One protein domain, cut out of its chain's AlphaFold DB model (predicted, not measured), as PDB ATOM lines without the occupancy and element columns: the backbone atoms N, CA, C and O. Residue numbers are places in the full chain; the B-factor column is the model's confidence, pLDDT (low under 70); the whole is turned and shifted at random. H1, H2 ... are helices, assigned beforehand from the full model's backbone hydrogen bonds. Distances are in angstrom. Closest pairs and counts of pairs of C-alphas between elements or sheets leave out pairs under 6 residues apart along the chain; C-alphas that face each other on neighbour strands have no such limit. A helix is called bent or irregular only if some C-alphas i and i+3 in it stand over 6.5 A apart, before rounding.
ATOM      1  N   PHE A 467     -35.204  16.697 -67.515       72.75
ATOM      2  CA  PHE A 467     -34.167  15.899 -66.854       72.75
ATOM      3  C   PHE A 467     -32.804  16.599 -66.724       72.75
ATOM      4  O   PHE A 467     -32.143  16.428 -65.703       72.75
ATOM      5  N   ASP A 468     -32.406  17.438 -67.683       74.38
ATOM      6  CA  ASP A 468     -31.136  18.180 -67.647       74.38
ATOM      7  C   ASP A 468     -31.058  19.171 -66.466       74.38
ATOM      8  O   ASP A 468     -30.025  19.314 -65.806       74.38
ATOM      9  N   VAL A 469     -32.182  19.825 -66.140       76.69
ATOM     10  CA  VAL A 469     -32.294  20.726 -64.981       76.69
ATOM     11  C   VAL A 469     -32.227  19.921 -63.685       76.69
ATOM     12  O   VAL A 469     -31.535  20.325 -62.745       76.69
ATOM     13  N   LEU A 470     -32.904  18.769 -63.648       74.62
ATOM     14  CA  LEU A 470     -32.919  17.867 -62.497       74.62
ATOM     15  C   LEU A 470     -31.529  17.261 -62.230       74.62
ATOM     16  O   LEU A 470     -31.111  17.203 -61.074       74.62
ATOM     17  N   GLY A 471     -30.780  16.912 -63.281       79.38
ATOM     18  CA  GLY A 471     -29.380  16.484 -63.200       79.38
ATOM     19  C   GLY A 471     -28.487  17.552 -62.564       79.38
ATOM     20  O   GLY A 471     -27.815  17.281 -61.571       79.38
ATOM     21  N   MET A 472     -28.571  18.805 -63.029       82.00
ATOM     22  CA  MET A 472     -27.827  19.916 -62.415       82.00
ATOM     23  C   MET A 472     -28.205  20.176 -60.944       82.00
ATOM     24  O   MET A 472     -27.333  20.555 -60.153       82.00
ATOM     25  N   ARG A 473     -29.474  19.972 -60.547       80.38
ATOM     26  CA  ARG A 473     -29.889  20.046 -59.131       80.38
ATOM     27  C   ARG A 473     -29.281  18.893 -58.325       80.38
ATOM     28  O   ARG A 473     -28.717  19.130 -57.255       80.38
ATOM     29  N   TYR A 474     -29.337  17.672 -58.858       81.12
ATOM     30  CA  TYR A 474     -28.790  16.472 -58.226       81.12
ATOM     31  C   TYR A 474     -27.272  16.556 -58.022       81.12
ATOM     32  O   TYR A 474     -26.806  16.358 -56.901       81.12
ATOM     33  N   ASP A 475     -26.496  16.920 -59.045       84.31
ATOM     34  CA  ASP A 475     -25.035  17.013 -58.938       84.31
ATOM     35  C   ASP A 475     -24.594  18.130 -57.986       84.31
ATOM     36  O   ASP A 475     -23.658  17.955 -57.197       84.31
ATOM     37  N   ARG A 476     -25.319  19.257 -57.963       83.00
ATOM     38  CA  ARG A 476     -25.107  20.311 -56.962       83.00
ATOM     39  C   ARG A 476     -25.336  19.771 -55.550       83.00
ATOM     40  O   ARG A 476     -24.459  19.938 -54.699       83.00
ATOM     41  N   LEU A 477     -26.459  19.092 -55.307       81.94
ATOM     42  CA  LEU A 477     -26.773  18.486 -54.011       81.94
ATOM     43  C   LEU A 477     -25.728  17.433 -53.613       81.94
ATOM     44  O   LEU A 477     -25.236  17.459 -52.486       81.94
ATOM     45  N   ARG A 478     -25.315  16.574 -54.551       82.94
ATOM     46  CA  ARG A 478     -24.271  15.554 -54.384       82.94
ATOM     47  C   ARG A 478     -22.914  16.172 -54.037       82.94
ATOM     48  O   ARG A 478     -22.222  15.648 -53.167       82.94
ATOM     49  N   SER A 479     -22.559  17.315 -54.627       85.88
ATOM     50  CA  SER A 479     -21.322  18.041 -54.295       85.88
ATOM     51  C   SER A 479     -21.331  18.630 -52.874       85.88
ATOM     52  O   SER A 479     -20.308  18.614 -52.187       85.88
ATOM     53  N   ILE A 480     -22.490  19.106 -52.400       83.50
ATOM     54  CA  ILE A 480     -22.668  19.637 -51.039       83.50
ATOM     55  C   ILE A 480     -22.671  18.486 -50.029       83.50
ATOM     56  O   ILE A 480     -21.937  18.538 -49.043       83.50
ATOM     57  N   ALA A 481     -23.429  17.422 -50.308       82.88
ATOM     58  CA  ALA A 481     -23.453  16.203 -49.509       82.88
ATOM     59  C   ALA A 481     -22.052  15.590 -49.385       82.88
ATOM     60  O   ALA A 481     -21.643  15.259 -48.278       82.88
ATOM     61  N   GLY A 482     -21.272  15.539 -50.470       87.62
ATOM     62  CA  GLY A 482     -19.877  15.089 -50.450       87.62
ATOM     63  C   GLY A 482     -19.006  15.873 -49.462       87.62
ATOM     64  O   GLY A 482     -18.328  15.265 -48.640       87.62
ATOM     65  N   ARG A 483     -19.085  17.213 -49.462       86.81
ATOM     66  CA  ARG A 483     -18.349  18.069 -48.504       86.81
ATOM     67  C   ARG A 483     -18.799  17.881 -47.051       86.81
ATOM     68  O   ARG A 483     -17.992  18.023 -46.136       86.81
ATOM     69  N   VAL A 484     -20.079  17.580 -46.825       83.00
ATOM     70  CA  VAL A 484     -20.596  17.253 -45.486       83.00
ATOM     71  C   VAL A 484     -20.105  15.870 -45.047       83.00
ATOM     72  O   VAL A 484     -19.624  15.725 -43.928       83.00
ATOM     73  N   VAL A 485     -20.139  14.878 -45.940       86.31
ATOM     74  CA  VAL A 485     -19.656  13.512 -45.689       86.31
ATOM     75  C   VAL A 485     -18.150  13.482 -45.417       86.31
ATOM     76  O   VAL A 485     -17.740  12.762 -44.512       86.31
ATOM     77  N   THR A 486     -17.322  14.292 -46.091       87.31
ATOM     78  CA  THR A 486     -15.890  14.385 -45.744       87.31
ATOM     79  C   THR A 486     -15.684  14.910 -44.324       87.31
ATOM     80  O   THR A 486     -14.937  14.302 -43.571       87.31
ATOM     81  N   VAL A 487     -16.415  15.949 -43.895       87.31
ATOM     82  CA  VAL A 487     -16.320  16.474 -42.513       87.31
ATOM     83  C   VAL A 487     -16.855  15.475 -41.474       87.31
ATOM     84  O   VAL A 487     -16.317  15.376 -40.369       87.31
ATOM     85  N   ILE A 488     -17.887  14.697 -41.814       86.06
ATOM     86  CA  ILE A 488     -18.381  13.602 -40.966       86.06
ATOM     87  C   ILE A 488     -17.344  12.468 -40.888       86.06
ATOM     88  O   ILE A 488     -17.126  11.932 -39.807       86.06
ATOM     89  N   SER A 489     -16.648  12.142 -41.979       82.56
ATOM     90  CA  SER A 489     -15.575  11.135 -41.996       82.56
ATOM     91  C   SER A 489     -14.342  11.591 -41.202       82.56
ATOM     92  O   SER A 489     -13.829  10.856 -40.355       82.56
ATOM     93  N   ASP A 490     -13.919  12.845 -41.377       85.56
ATOM     94  CA  ASP A 490     -12.831  13.460 -40.607       85.56
ATOM     95  C   ASP A 490     -13.148  13.486 -39.105       85.56
ATOM     96  O   ASP A 490     -12.280  13.212 -38.280       85.56
ATOM     97  N   THR A 491     -14.392  13.774 -38.712       84.88
ATOM     98  CA  THR A 491     -14.778  13.745 -37.289       84.88
ATOM     99  C   THR A 491     -14.949  12.319 -36.757       84.88
ATOM    100  O   THR A 491     -14.479  12.034 -35.653       84.88
ATOM    101  N   ALA A 492     -15.522  11.398 -37.539       84.12
ATOM    102  CA  ALA A 492     -15.645   9.987 -37.177       84.12
ATOM    103  C   ALA A 492     -14.272   9.334 -36.961       84.12
ATOM    104  O   ALA A 492     -14.047   8.732 -35.915       84.12
ATOM    105  N   THR A 493     -13.318   9.523 -37.876       83.56
ATOM    106  CA  THR A 493     -11.961   8.963 -37.746       83.56
ATOM    107  C   THR A 493     -11.216   9.473 -36.506       83.56
ATOM    108  O   THR A 493     -10.500   8.702 -35.868       83.56
ATOM    109  N   GLN A 494     -11.412  10.729 -36.089       80.56
ATOM    110  CA  GLN A 494     -10.837  11.242 -34.834       80.56
ATOM    111  C   GLN A 494     -11.503  10.624 -33.591       80.56
ATOM    112  O   GLN A 494     -10.808  10.240 -32.647       80.56
ATOM    113  N   VAL A 495     -12.833  10.460 -33.597       82.31
ATOM    114  CA  VAL A 495     -13.572   9.777 -32.516       82.31
ATOM    115  C   VAL A 495     -13.184   8.298 -32.426       82.31
ATOM    116  O   VAL A 495     -12.991   7.777 -31.328       82.31
ATOM    117  N   GLU A 496     -12.995   7.620 -33.558       83.44
ATOM    118  CA  GLU A 496     -12.539   6.229 -33.609       83.44
ATOM    119  C   GLU A 496     -11.110   6.065 -33.103       83.44
ATOM    120  O   GLU A 496     -10.852   5.149 -32.323       83.44
ATOM    121  N   ARG A 497     -10.197   6.973 -33.464       81.38
ATOM    122  CA  ARG A 497      -8.831   6.991 -32.921       81.38
ATOM    123  C   ARG A 497      -8.836   7.167 -31.408       81.38
ATOM    124  O   ARG A 497      -8.126   6.432 -30.723       81.38
ATOM    125  N   PHE A 498      -9.678   8.046 -30.866       79.12
ATOM    126  CA  PHE A 498      -9.854   8.171 -29.417       79.12
ATOM    127  C   PHE A 498     -10.426   6.885 -28.789       79.12
ATOM    128  O   PHE A 498      -9.862   6.356 -27.832       79.12
ATOM    129  N   HIS A 499     -11.480   6.309 -29.373       78.81
ATOM    130  CA  HIS A 499     -12.068   5.042 -28.922       78.81
ATOM    131  C   HIS A 499     -11.081   3.857 -29.035       78.81
ATOM    132  O   HIS A 499     -11.164   2.902 -28.259       78.81
ATOM    133  N   SER A 500     -10.111   3.901 -29.954       77.88
ATOM    134  CA  SER A 500      -9.078   2.867 -30.109       77.88
ATOM    135  C   SER A 500      -8.117   2.772 -28.913       77.88
ATOM    136  O   SER A 500      -7.516   1.721 -28.714       77.88
ATOM    137  N   LEU A 501      -8.016   3.822 -28.083       77.50
ATOM    138  CA  LEU A 501      -7.243   3.809 -26.831       77.50
ATOM    139  C   LEU A 501      -7.978   3.105 -25.680       77.50
ATOM    140  O   LEU A 501      -7.339   2.599 -24.761       77.50
ATOM    141  N   LEU A 502      -9.314   3.063 -25.736       74.38
ATOM    142  CA  LEU A 502     -10.174   2.382 -24.760       74.38
ATOM    143  C   LEU A 502     -10.478   0.930 -25.165       74.38
ATOM    144  O   LEU A 502     -10.767   0.089 -24.316       74.38
ATOM    145  N   ASN A 503     -10.416   0.625 -26.462       73.31
ATOM    146  CA  ASN A 503     -10.638  -0.715 -26.992       73.31
ATOM    147  C   ASN A 503      -9.332  -1.529 -26.981       73.31
ATOM    148  O   ASN A 503      -8.381  -1.180 -27.676       73.31
ATOM    149  N   TRP A 504      -9.308  -2.656 -26.264       70.50
ATOM    150  CA  TRP A 504      -8.138  -3.521 -26.003       70.50
ATOM    151  C   TRP A 504      -7.490  -4.202 -27.232       70.50
ATOM    152  O   TRP A 504      -6.649  -5.085 -27.087       70.50
ATOM    153  N   ARG A 505      -7.828  -3.767 -28.453       68.50
ATOM    154  CA  ARG A 505      -7.356  -4.314 -29.735       68.50
ATOM    155  C   ARG A 505      -5.831  -4.288 -29.896       68.50
ATOM    156  O   ARG A 505      -5.281  -5.172 -30.541       68.50
ATOM    157  N   ASN A 506      -5.157  -3.296 -29.313       72.75
ATOM    158  CA  ASN A 506      -3.696  -3.203 -29.267       72.75
ATOM    159  C   ASN A 506      -3.231  -3.198 -27.800       72.75
ATOM    160  O   ASN A 506      -3.054  -2.112 -27.243       72.75
ATOM    161  N   PRO A 507      -2.981  -4.364 -27.167       76.44
ATOM    162  CA  PRO A 507      -2.722  -4.444 -25.726       76.44
ATOM    163  C   PRO A 507      -1.504  -3.625 -25.284       76.44
ATOM    164  O   PRO A 507      -1.499  -3.081 -24.190       76.44
ATOM    165  N   ARG A 508      -0.488  -3.451 -26.142       77.56
ATOM    166  CA  ARG A 508       0.655  -2.566 -25.848       77.56
ATOM    167  C   ARG A 508       0.234  -1.095 -25.733       77.56
ATOM    168  O   ARG A 508       0.671  -0.410 -24.817       77.56
ATOM    169  N   ILE A 509      -0.625  -0.619 -26.636       78.06
ATOM    170  CA  ILE A 509      -1.096   0.774 -26.655       78.06
ATOM    171  C   ILE A 509      -2.071   1.015 -25.501       78.06
ATOM    172  O   ILE A 509      -1.913   1.997 -24.779       78.06
ATOM    173  N   THR A 510      -3.028   0.109 -25.277       82.38
ATOM    174  CA  THR A 510      -3.988   0.254 -24.175       82.38
ATOM    175  C   THR A 510      -3.331   0.088 -22.809       82.38
ATOM    176  O   THR A 510      -3.716   0.801 -21.893       82.38
ATOM    177  N   VAL A 511      -2.292  -0.745 -22.655       83.25
ATOM    178  CA  VAL A 511      -1.499  -0.798 -21.413       83.25
ATOM    179  C   VAL A 511      -0.670   0.472 -21.220       83.25
ATOM    180  O   VAL A 511      -0.659   0.990 -20.110       83.25
ATOM    181  N   MET A 512      -0.030   1.041 -22.251       82.25
ATOM    182  CA  MET A 512       0.660   2.332 -22.081       82.25
ATOM    183  C   MET A 512      -0.315   3.474 -21.755       82.25
ATOM    184  O   MET A 512       0.007   4.325 -20.927       82.25
ATOM    185  N   PHE A 513      -1.519   3.468 -22.331       81.56
ATOM    186  CA  PHE A 513      -2.588   4.402 -21.973       81.56
ATOM    187  C   PHE A 513      -3.077   4.182 -20.532       81.56
ATOM    188  O   PHE A 513      -3.105   5.129 -19.755       81.56
ATOM    189  N   LEU A 514      -3.362   2.937 -20.132       82.81
ATOM    190  CA  LEU A 514      -3.785   2.573 -18.777       82.81
ATOM    191  C   LEU A 514      -2.725   2.941 -17.732       82.81
ATOM    192  O   LEU A 514      -3.064   3.524 -16.710       82.81
ATOM    193  N   VAL A 515      -1.445   2.659 -17.991       84.88
ATOM    194  CA  VAL A 515      -0.328   3.052 -17.118       84.88
ATOM    195  C   VAL A 515      -0.211   4.574 -17.049       84.88
ATOM    196  O   VAL A 515      -0.049   5.106 -15.956       84.88
ATOM    197  N   CYS A 516      -0.374   5.296 -18.161       81.94
ATOM    198  CA  CYS A 516      -0.413   6.761 -18.154       81.94
ATOM    199  C   CYS A 516      -1.594   7.303 -17.321       81.94
ATOM    200  O   CYS A 516      -1.415   8.223 -16.528       81.94
ATOM    201  N   CYS A 517      -2.779   6.692 -17.417       80.19
ATOM    202  CA  CYS A 517      -3.946   7.046 -16.607       80.19
ATOM    203  C   CYS A 517      -3.783   6.684 -15.122       80.19
ATOM    204  O   CYS A 517      -4.196   7.464 -14.269       80.19
ATOM    205  N   LEU A 518      -3.171   5.543 -14.792       83.38
ATOM    206  CA  LEU A 518      -2.928   5.108 -13.412       83.38
ATOM    207  C   LEU A 518      -1.828   5.936 -12.743       83.38
ATOM    208  O   LEU A 518      -2.032   6.416 -11.633       83.38
ATOM    209  N   VAL A 519      -0.704   6.176 -13.427       79.62
ATOM    210  CA  VAL A 519       0.354   7.086 -12.955       79.62
ATOM    211  C   VAL A 519      -0.180   8.513 -12.866       79.62
ATOM    212  O   VAL A 519       0.064   9.182 -11.869       79.62
ATOM    213  N   GLY A 520      -0.964   8.966 -13.848       72.69
ATOM    214  CA  GLY A 520      -1.629  10.268 -13.820       72.69
ATOM    215  C   GLY A 520      -2.562  10.416 -12.618       72.69
ATOM    216  O   GLY A 520      -2.433  11.379 -11.870       72.69
ATOM    217  N   SER A 521      -3.442   9.439 -12.382       74.56
ATOM    218  CA  SER A 521      -4.351   9.400 -11.228       74.56
ATOM    219  C   SER A 521      -3.592   9.347  -9.896       74.56
ATOM    220  O   SER A 521      -3.882  10.116  -8.985       74.56
ATOM    221  N   PHE A 522      -2.546   8.523  -9.794       73.62
ATOM    222  CA  PHE A 522      -1.706   8.437  -8.601       73.62
ATOM    223  C   PHE A 522      -0.977   9.759  -8.309       73.62
ATOM    224  O   PHE A 522      -1.029  10.255  -7.185       73.62
ATOM    225  N   MET A 523      -0.376  10.389  -9.321       66.06
ATOM    226  CA  MET A 523       0.253  11.712  -9.198       66.06
ATOM    227  C   MET A 523      -0.764  12.784  -8.773       66.06
ATOM    228  O   MET A 523      -0.466  13.586  -7.889       66.06
ATOM    229  N   LEU A 524      -1.972  12.758  -9.348       65.75
ATOM    230  CA  LEU A 524      -3.082  13.676  -9.060       65.75
ATOM    231  C   LEU A 524      -3.663  13.512  -7.642       65.75
ATOM    232  O   LEU A 524      -4.130  14.484  -7.052       65.75
ATOM    233  N   CYS A 525      -3.665  12.289  -7.105       68.12
ATOM    234  CA  CYS A 525      -4.246  11.981  -5.797       68.12
ATOM    235  C   CYS A 525      -3.239  12.035  -4.638       68.12
ATOM    236  O   CYS A 525      -3.647  12.375  -3.532       68.12
ATOM    237  N   TYR A 526      -1.960  11.703  -4.861       67.00
ATOM    238  CA  TYR A 526      -0.976  11.522  -3.778       67.00
ATOM    239  C   TYR A 526       0.187  12.521  -3.746       67.00
ATOM    240  O   TYR A 526       0.787  12.691  -2.687       67.00
ATOM    241  N   LEU A 527       0.536  13.168  -4.864       58.78
ATOM    242  CA  LEU A 527       1.743  14.012  -4.946       58.78
ATOM    243  C   LEU A 527       1.462  15.458  -5.369       58.78
ATOM    244  O   LEU A 527       2.212  16.361  -5.006       58.78
ATOM    245  N   ILE A 528       0.401  15.691  -6.142       64.69
ATOM    246  CA  ILE A 528       0.118  16.979  -6.774       64.69
ATOM    247  C   ILE A 528      -1.370  17.296  -6.625       64.69
ATOM    248  O   ILE A 528      -2.188  16.853  -7.427       64.69
ATOM    249  N   SER A 529      -1.719  18.130  -5.637       73.75
ATOM    250  CA  SER A 529      -3.062  18.713  -5.509       73.75
ATOM    251  C   SER A 529      -3.553  19.227  -6.864       73.75
ATOM    252  O   SER A 529      -2.841  20.001  -7.499       73.75
ATOM    253  N   LEU A 530      -4.778  18.867  -7.272       65.94
ATOM    254  CA  LEU A 530      -5.402  19.177  -8.578       65.94
ATOM    255  C   LEU A 530      -5.073  20.574  -9.152       65.94
ATOM    256  O   LEU A 530      -4.799  20.720 -10.343       65.94
ATOM    257  N   LYS A 531      -5.042  21.596  -8.286       72.56
ATOM    258  CA  LYS A 531      -4.652  22.981  -8.601       72.56
ATOM    259  C   LYS A 531      -3.265  23.100  -9.249       72.56
ATOM    260  O   LYS A 531      -3.095  23.831 -10.215       72.56
ATOM    261  N   VAL A 532      -2.272  22.376  -8.746       73.62
ATOM    262  CA  VAL A 532      -0.887  22.426  -9.231       73.62
ATOM    263  C   VAL A 532      -0.756  21.738 -10.594       73.62
ATOM    264  O   VAL A 532      -0.067  22.273 -11.461       73.62
ATOM    265  N   LEU A 533      -1.476  20.634 -10.851       74.25
ATOM    266  CA  LEU A 533      -1.499  20.038 -12.196       74.25
ATOM    267  C   LEU A 533      -2.172  20.972 -13.211       74.25
ATOM    268  O   LEU A 533      -1.657  21.134 -14.315       74.25
ATOM    269  N   LEU A 534      -3.282  21.620 -12.837       76.69
ATOM    270  CA  LEU A 534      -3.936  22.628 -13.680       76.69
ATOM    271  C   LEU A 534      -2.978  23.784 -14.007       76.69
ATOM    272  O   LEU A 534      -2.812  24.113 -15.178       76.69
ATOM    273  N   ILE A 535      -2.272  24.328 -13.007       81.00
ATOM    274  CA  ILE A 535      -1.226  25.346 -13.200       81.00
ATOM    275  C   ILE A 535      -0.184  24.869 -14.225       81.00
ATOM    276  O   ILE A 535      -0.039  25.503 -15.272       81.00
ATOM    277  N   PHE A 536       0.497  23.741 -13.988       80.50
ATOM    278  CA  PHE A 536       1.527  23.250 -14.913       80.50
ATOM    279  C   PHE A 536       0.975  22.955 -16.316       80.50
ATOM    280  O   PHE A 536       1.620  23.308 -17.302       80.50
ATOM    281  N   GLY A 537      -0.230  22.388 -16.428       77.00
ATOM    282  CA  GLY A 537      -0.903  22.145 -17.706       77.00
ATOM    283  C   GLY A 537      -1.209  23.432 -18.478       77.00
ATOM    284  O   GLY A 537      -0.920  23.516 -19.672       77.00
ATOM    285  N   GLY A 538      -1.722  24.466 -17.807       81.44
ATOM    286  CA  GLY A 538      -1.986  25.776 -18.409       81.44
ATOM    287  C   GLY A 538      -0.710  26.467 -18.895       81.44
ATOM    288  O   GLY A 538      -0.631  26.861 -20.061       81.44
ATOM    289  N   PHE A 539       0.325  26.532 -18.049       82.69
ATOM    290  CA  PHE A 539       1.640  27.070 -18.427       82.69
ATOM    291  C   PHE A 539       2.298  26.286 -19.573       82.69
ATOM    292  O   PHE A 539       2.992  26.874 -20.400       82.69
ATOM    293  N   TYR A 540       2.061  24.977 -19.655       79.12
ATOM    294  CA  TYR A 540       2.568  24.111 -20.717       79.12
ATOM    295  C   TYR A 540       1.824  24.283 -22.055       79.12
ATOM    296  O   TYR A 540       2.450  24.259 -23.115       79.12
ATOM    297  N   VAL A 541       0.507  24.514 -22.042       77.75
ATOM    298  CA  VAL A 541      -0.269  24.795 -23.268       77.75
ATOM    299  C   VAL A 541       0.009  26.208 -23.799       77.75
ATOM    300  O   VAL A 541       0.153  26.388 -25.011       77.75
ATOM    301  N   MET A 542       0.138  27.190 -22.899       79.25
ATOM    302  CA  MET A 542       0.467  28.594 -23.198       79.25
ATOM    303  C   MET A 542       1.987  28.870 -23.256       79.25
ATOM    304  O   MET A 542       2.409  30.026 -23.195       79.25
ATOM    305  N   ARG A 543       2.818  27.824 -23.340       74.94
ATOM    306  CA  ARG A 543       4.288  27.877 -23.241       74.94
ATOM    307  C   ARG A 543       4.908  28.883 -24.230       74.94
ATOM    308  O   ARG A 543       4.534  28.859 -25.403       74.94
ATOM    309  N   PRO A 544       5.870  29.729 -23.802       73.56
ATOM    310  CA  PRO A 544       6.524  30.693 -24.685       73.56
ATOM    311  C   PRO A 544       7.150  30.045 -25.933       73.56
ATOM    312  O   PRO A 544       7.754  28.974 -25.823       73.56
ATOM    313  N   PRO A 545       7.110  30.700 -27.110       68.12
ATOM    314  CA  PRO A 545       7.629  30.126 -28.353       68.12
ATOM    315  C   PRO A 545       9.150  29.897 -28.350       68.12
ATOM    316  O   PRO A 545       9.634  29.081 -29.133       68.12
ATOM    317  N   PHE A 546       9.903  30.557 -27.459       66.81
ATOM    318  CA  PHE A 546      11.355  30.368 -27.320       66.81
ATOM    319  C   PHE A 546      11.755  29.019 -26.690       66.81
ATOM    320  O   PHE A 546      12.922  28.647 -26.737       66.81
ATOM    321  N   LEU A 547      10.810  28.274 -26.104       64.44
ATOM    322  CA  LEU A 547      11.083  27.064 -25.315       64.44
ATOM    323  C   LEU A 547      11.047  25.737 -26.117       64.44
ATOM    324  O   LEU A 547      11.212  24.666 -25.529       64.44
ATOM    325  N   GLY A 548      10.847  25.771 -27.441       58.34
ATOM    326  CA  GLY A 548      10.887  24.592 -28.336       58.34
ATOM    327  C   GLY A 548       9.508  24.044 -28.755       58.34
ATOM    328  O   GLY A 548       8.514  24.250 -28.054       58.34
ATOM    329  N   LYS A 549       9.435  23.367 -29.916       57.47
ATOM    330  CA  LYS A 549       8.209  23.202 -30.740       57.47
ATOM    331  C   LYS A 549       7.654  21.764 -30.853       57.47
ATOM    332  O   LYS A 549       6.769  21.521 -31.670       57.47
ATOM    333  N   ASP A 550       8.128  20.809 -30.060       54.31
ATOM    334  CA  ASP A 550       8.106  19.403 -30.508       54.31
ATOM    335  C   ASP A 550       6.970  18.515 -29.963       54.31
ATOM    336  O   ASP A 550       6.492  17.619 -30.662       54.31
ATOM    337  N   VAL A 551       6.474  18.745 -28.743       56.25
ATOM    338  CA  VAL A 551       5.652  17.715 -28.066       56.25
ATOM    339  C   VAL A 551       4.223  17.589 -28.618       56.25
ATOM    340  O   VAL A 551       3.707  16.475 -28.702       56.25
ATOM    341  N   LEU A 552       3.585  18.680 -29.069       54.53
ATOM    342  CA  LEU A 552       2.256  18.576 -29.703       54.53
ATOM    343  C   LEU A 552       2.335  17.840 -31.053       54.53
ATOM    344  O   LEU A 552       1.410  17.110 -31.413       54.53
ATOM    345  N   ASN A 553       3.459  17.974 -31.766       59.97
ATOM    346  CA  ASN A 553       3.715  17.218 -32.989       59.97
ATOM    347  C   ASN A 553       3.886  15.728 -32.669       59.97
ATOM    348  O   ASN A 553       3.331  14.898 -33.382       59.97
ATOM    349  N   ALA A 554       4.571  15.380 -31.573       58.78
ATOM    350  CA  ALA A 554       4.690  13.996 -31.115       58.78
ATOM    351  C   ALA A 554       3.323  13.377 -30.766       58.78
ATOM    352  O   ALA A 554       3.017  12.282 -31.238       58.78
ATOM    353  N   THR A 555       2.456  14.082 -30.026       62.03
ATOM    354  CA  THR A 555       1.103  13.574 -29.724       62.03
ATOM    355  C   THR A 555       0.236  13.465 -30.978       62.03
ATOM    356  O   THR A 555      -0.436  12.456 -31.160       62.03
ATOM    357  N   HIS A 556       0.280  14.446 -31.886       68.12
ATOM    358  CA  HIS A 556      -0.472  14.390 -33.144       68.12
ATOM    359  C   HIS A 556      -0.008  13.225 -34.039       68.12
ATOM    360  O   HIS A 556      -0.836  12.490 -34.564       68.12
ATOM    361  N   ASN A 557       1.307  13.012 -34.151       73.56
ATOM    362  CA  ASN A 557       1.936  11.917 -34.901       73.56
ATOM    363  C   ASN A 557       1.677  10.537 -34.261       73.56
ATOM    364  O   ASN A 557       1.680   9.524 -34.955       73.56
ATOM    365  N   PHE A 558       1.415  10.477 -32.950       73.62
ATOM    366  CA  PHE A 558       0.908   9.275 -32.283       73.62
ATOM    367  C   PHE A 558      -0.568   9.024 -32.631       73.62
ATOM    368  O   PHE A 558      -0.895   7.951 -33.133       73.62
ATOM    369  N   PHE A 559      -1.448  10.019 -32.455       73.31
ATOM    370  CA  PHE A 559      -2.874   9.889 -32.786       73.31
ATOM    371  C   PHE A 559      -3.113   9.560 -34.269       73.31
ATOM    372  O   PHE A 559      -3.961   8.726 -34.572       73.31
ATOM    373  N   SER A 560      -2.335  10.127 -35.199       71.50
ATOM    374  CA  SER A 560      -2.457   9.835 -36.635       71.50
ATOM    375  C   SER A 560      -2.054   8.406 -37.025       71.50
ATOM    376  O   SER A 560      -2.366   7.984 -38.134       71.50
ATOM    377  N   ARG A 561      -1.368   7.664 -36.142       74.25
ATOM    378  CA  ARG A 561      -0.984   6.249 -36.331       74.25
ATOM    379  C   ARG A 561      -1.958   5.264 -35.680       74.25
ATOM    380  O   ARG A 561      -1.759   4.057 -35.800       74.25
ATOM    381  N   LEU A 562      -2.974   5.747 -34.964       75.75
ATOM    382  CA  LEU A 562      -3.992   4.882 -34.373       75.75
ATOM    383  C   LEU A 562      -4.952   4.367 -35.463       75.75
ATOM    384  O   LEU A 562      -5.341   5.153 -36.337       75.75
ATOM    385  N   PRO A 563      -5.333   3.075 -35.418       69.00
ATOM    386  CA  PRO A 563      -6.142   2.445 -36.456       69.00
ATOM    387  C   PRO A 563      -7.572   2.990 -36.455       69.00
ATOM    388  O   PRO A 563      -8.189   3.145 -35.399       69.00
ATOM    389  N   THR A 564      -8.107   3.227 -37.647       74.00
ATOM    390  CA  THR A 564      -9.492   3.648 -37.879       74.00
ATOM    391  C   THR A 564     -10.346   2.460 -38.328       74.00
ATOM    392  O   THR A 564      -9.828   1.368 -38.571       74.00
ATOM    393  N   LYS A 565     -11.679   2.604 -38.383       68.50
ATOM    394  CA  LYS A 565     -12.540   1.581 -39.004       68.50
ATOM    395  C   LYS A 565     -12.750   1.805 -40.497       68.50
ATOM    396  O   LYS A 565     -13.111   0.857 -41.185       68.50
ATOM    397  N   ALA A 566     -12.466   3.012 -40.991       64.69
ATOM    398  CA  ALA A 566     -12.391   3.315 -42.420       64.69
ATOM    399  C   ALA A 566     -11.465   2.336 -43.173       64.69
ATOM    400  O   ALA A 566     -11.771   1.946 -44.294       64.69
ATOM    401  N   ASP A 567     -10.407   1.851 -42.511       61.81
ATOM    402  CA  ASP A 567      -9.463   0.848 -43.031       61.81
ATOM    403  C   ASP A 567     -10.078  -0.565 -43.230       61.81
ATOM    404  O   ASP A 567      -9.388  -1.470 -43.692       61.81
ATOM    405  N   TYR A 568     -11.356  -0.768 -42.875       62.94
ATOM    406  CA  TYR A 568     -12.154  -1.981 -43.145       62.94
ATOM    407  C   TYR A 568     -13.421  -1.685 -43.976       62.94
ATOM    408  O   TYR A 568     -14.342  -2.500 -44.001       62.94
ATOM    409  N   MET A 569     -13.510  -0.496 -44.584       55.09
ATOM    410  CA  MET A 569     -14.610  -0.075 -45.471       55.09
ATOM    411  C   MET A 569     -14.159   0.100 -46.936       55.09
ATOM    412  O   MET A 569     -14.921   0.614 -47.756       55.09
ATOM    413  N   LEU A 570     -12.931  -0.337 -47.235       44.97
ATOM    414  CA  LEU A 570     -12.374  -0.603 -48.563       44.97
ATOM    415  C   LEU A 570     -12.312  -2.123 -48.778       44.97
ATOM    416  O   LEU A 570     -12.560  -2.539 -49.928       44.97
TER     417      LEU A 570
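This is residues 467 to 570 of the 570 residues of an uncharacterized protein of Gossypium trilobum (UniProt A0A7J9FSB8). One long helix, H1, meets H2 near its end at a wide corner, and from there the chain makes an open, loose loop: H2 leads away, H3 turns back after it, a stretch with no named element follows, and H4 comes back near the last part of H1. The first part of H1, residues 467 to 488, sticks out as a long arm, which makes much of the length, and the tail after H4 folds back toward the side of H1. The printed part has 104 residues with four named helices in the order H1, H2, H3, H4 and no named strand, and its class is all helix. It is extended, with a radius of gyration of the C-alphas of 21.2 A, and elongated, spanning 72 by 36 by 23 A.

H1, residues 467 to 502, touches H2, residues 507 to 527, with its residues 501 to 502 alone. On H2, residues 509 to 513 alone touch H1. The closest C-alphas of the two are those of Leu 501 and Thr 510, 5.5 A apart. Their lines stand at a steep tilt of 61 degrees, the same way. H3, residues 530 to 541, is close to H2 but not clearly touching; the closest C-alphas are those of Leu 524 and Leu 530, 6.0 A apart. H2 and H3 run opposite ways at a steep tilt of 57 degrees. H4, residues 551 to 559, is close to H1 but not clearly touching, with the C-alphas of Arg 497 and Phe 559 the closest at 6.6 A. The lines of H1 and H4 are only just about perpendicular, at 71 degrees. H1 and H3 are apart, and so are H2 and H4, and H3 and H4. In H2, H3 and H4 every O i to N i+4 pair is within hydrogen-bond range; in H1, 30 of 32 are.

H1 has 36 residues and begins with C-alpha 467 at (-34.167, 15.899, -66.854); it is 50.3 A long from first to last C-alpha. H2 has 21 residues and measures 28.1 A; it is neither bent nor irregular, but only just: C-alphas 524 and 527 are 6.3 A apart. H3 has 12 residues and measures 16.5 A, beginning with C-alpha 530 at (-5.402, 19.177, -8.578). H4 has 9 residues, measures 12.5 A and ends with C-alpha 559 at (-2.874, 9.889, -32.786).

The two C-alphas farthest apart, those of Phe 467 and Leu 527, are 71.6 A apart. The printed part has no cut and ends at residue 570, the chain's last. The links from H1 to H2 and from H2 to H3 are tight, the link from H3 to H4 is short, and no link is long. The mean pLDDT of the printed part is 74.9; 27 residues are under 70, among them residues 523 to 528, 545 to 556 and 565 to 570.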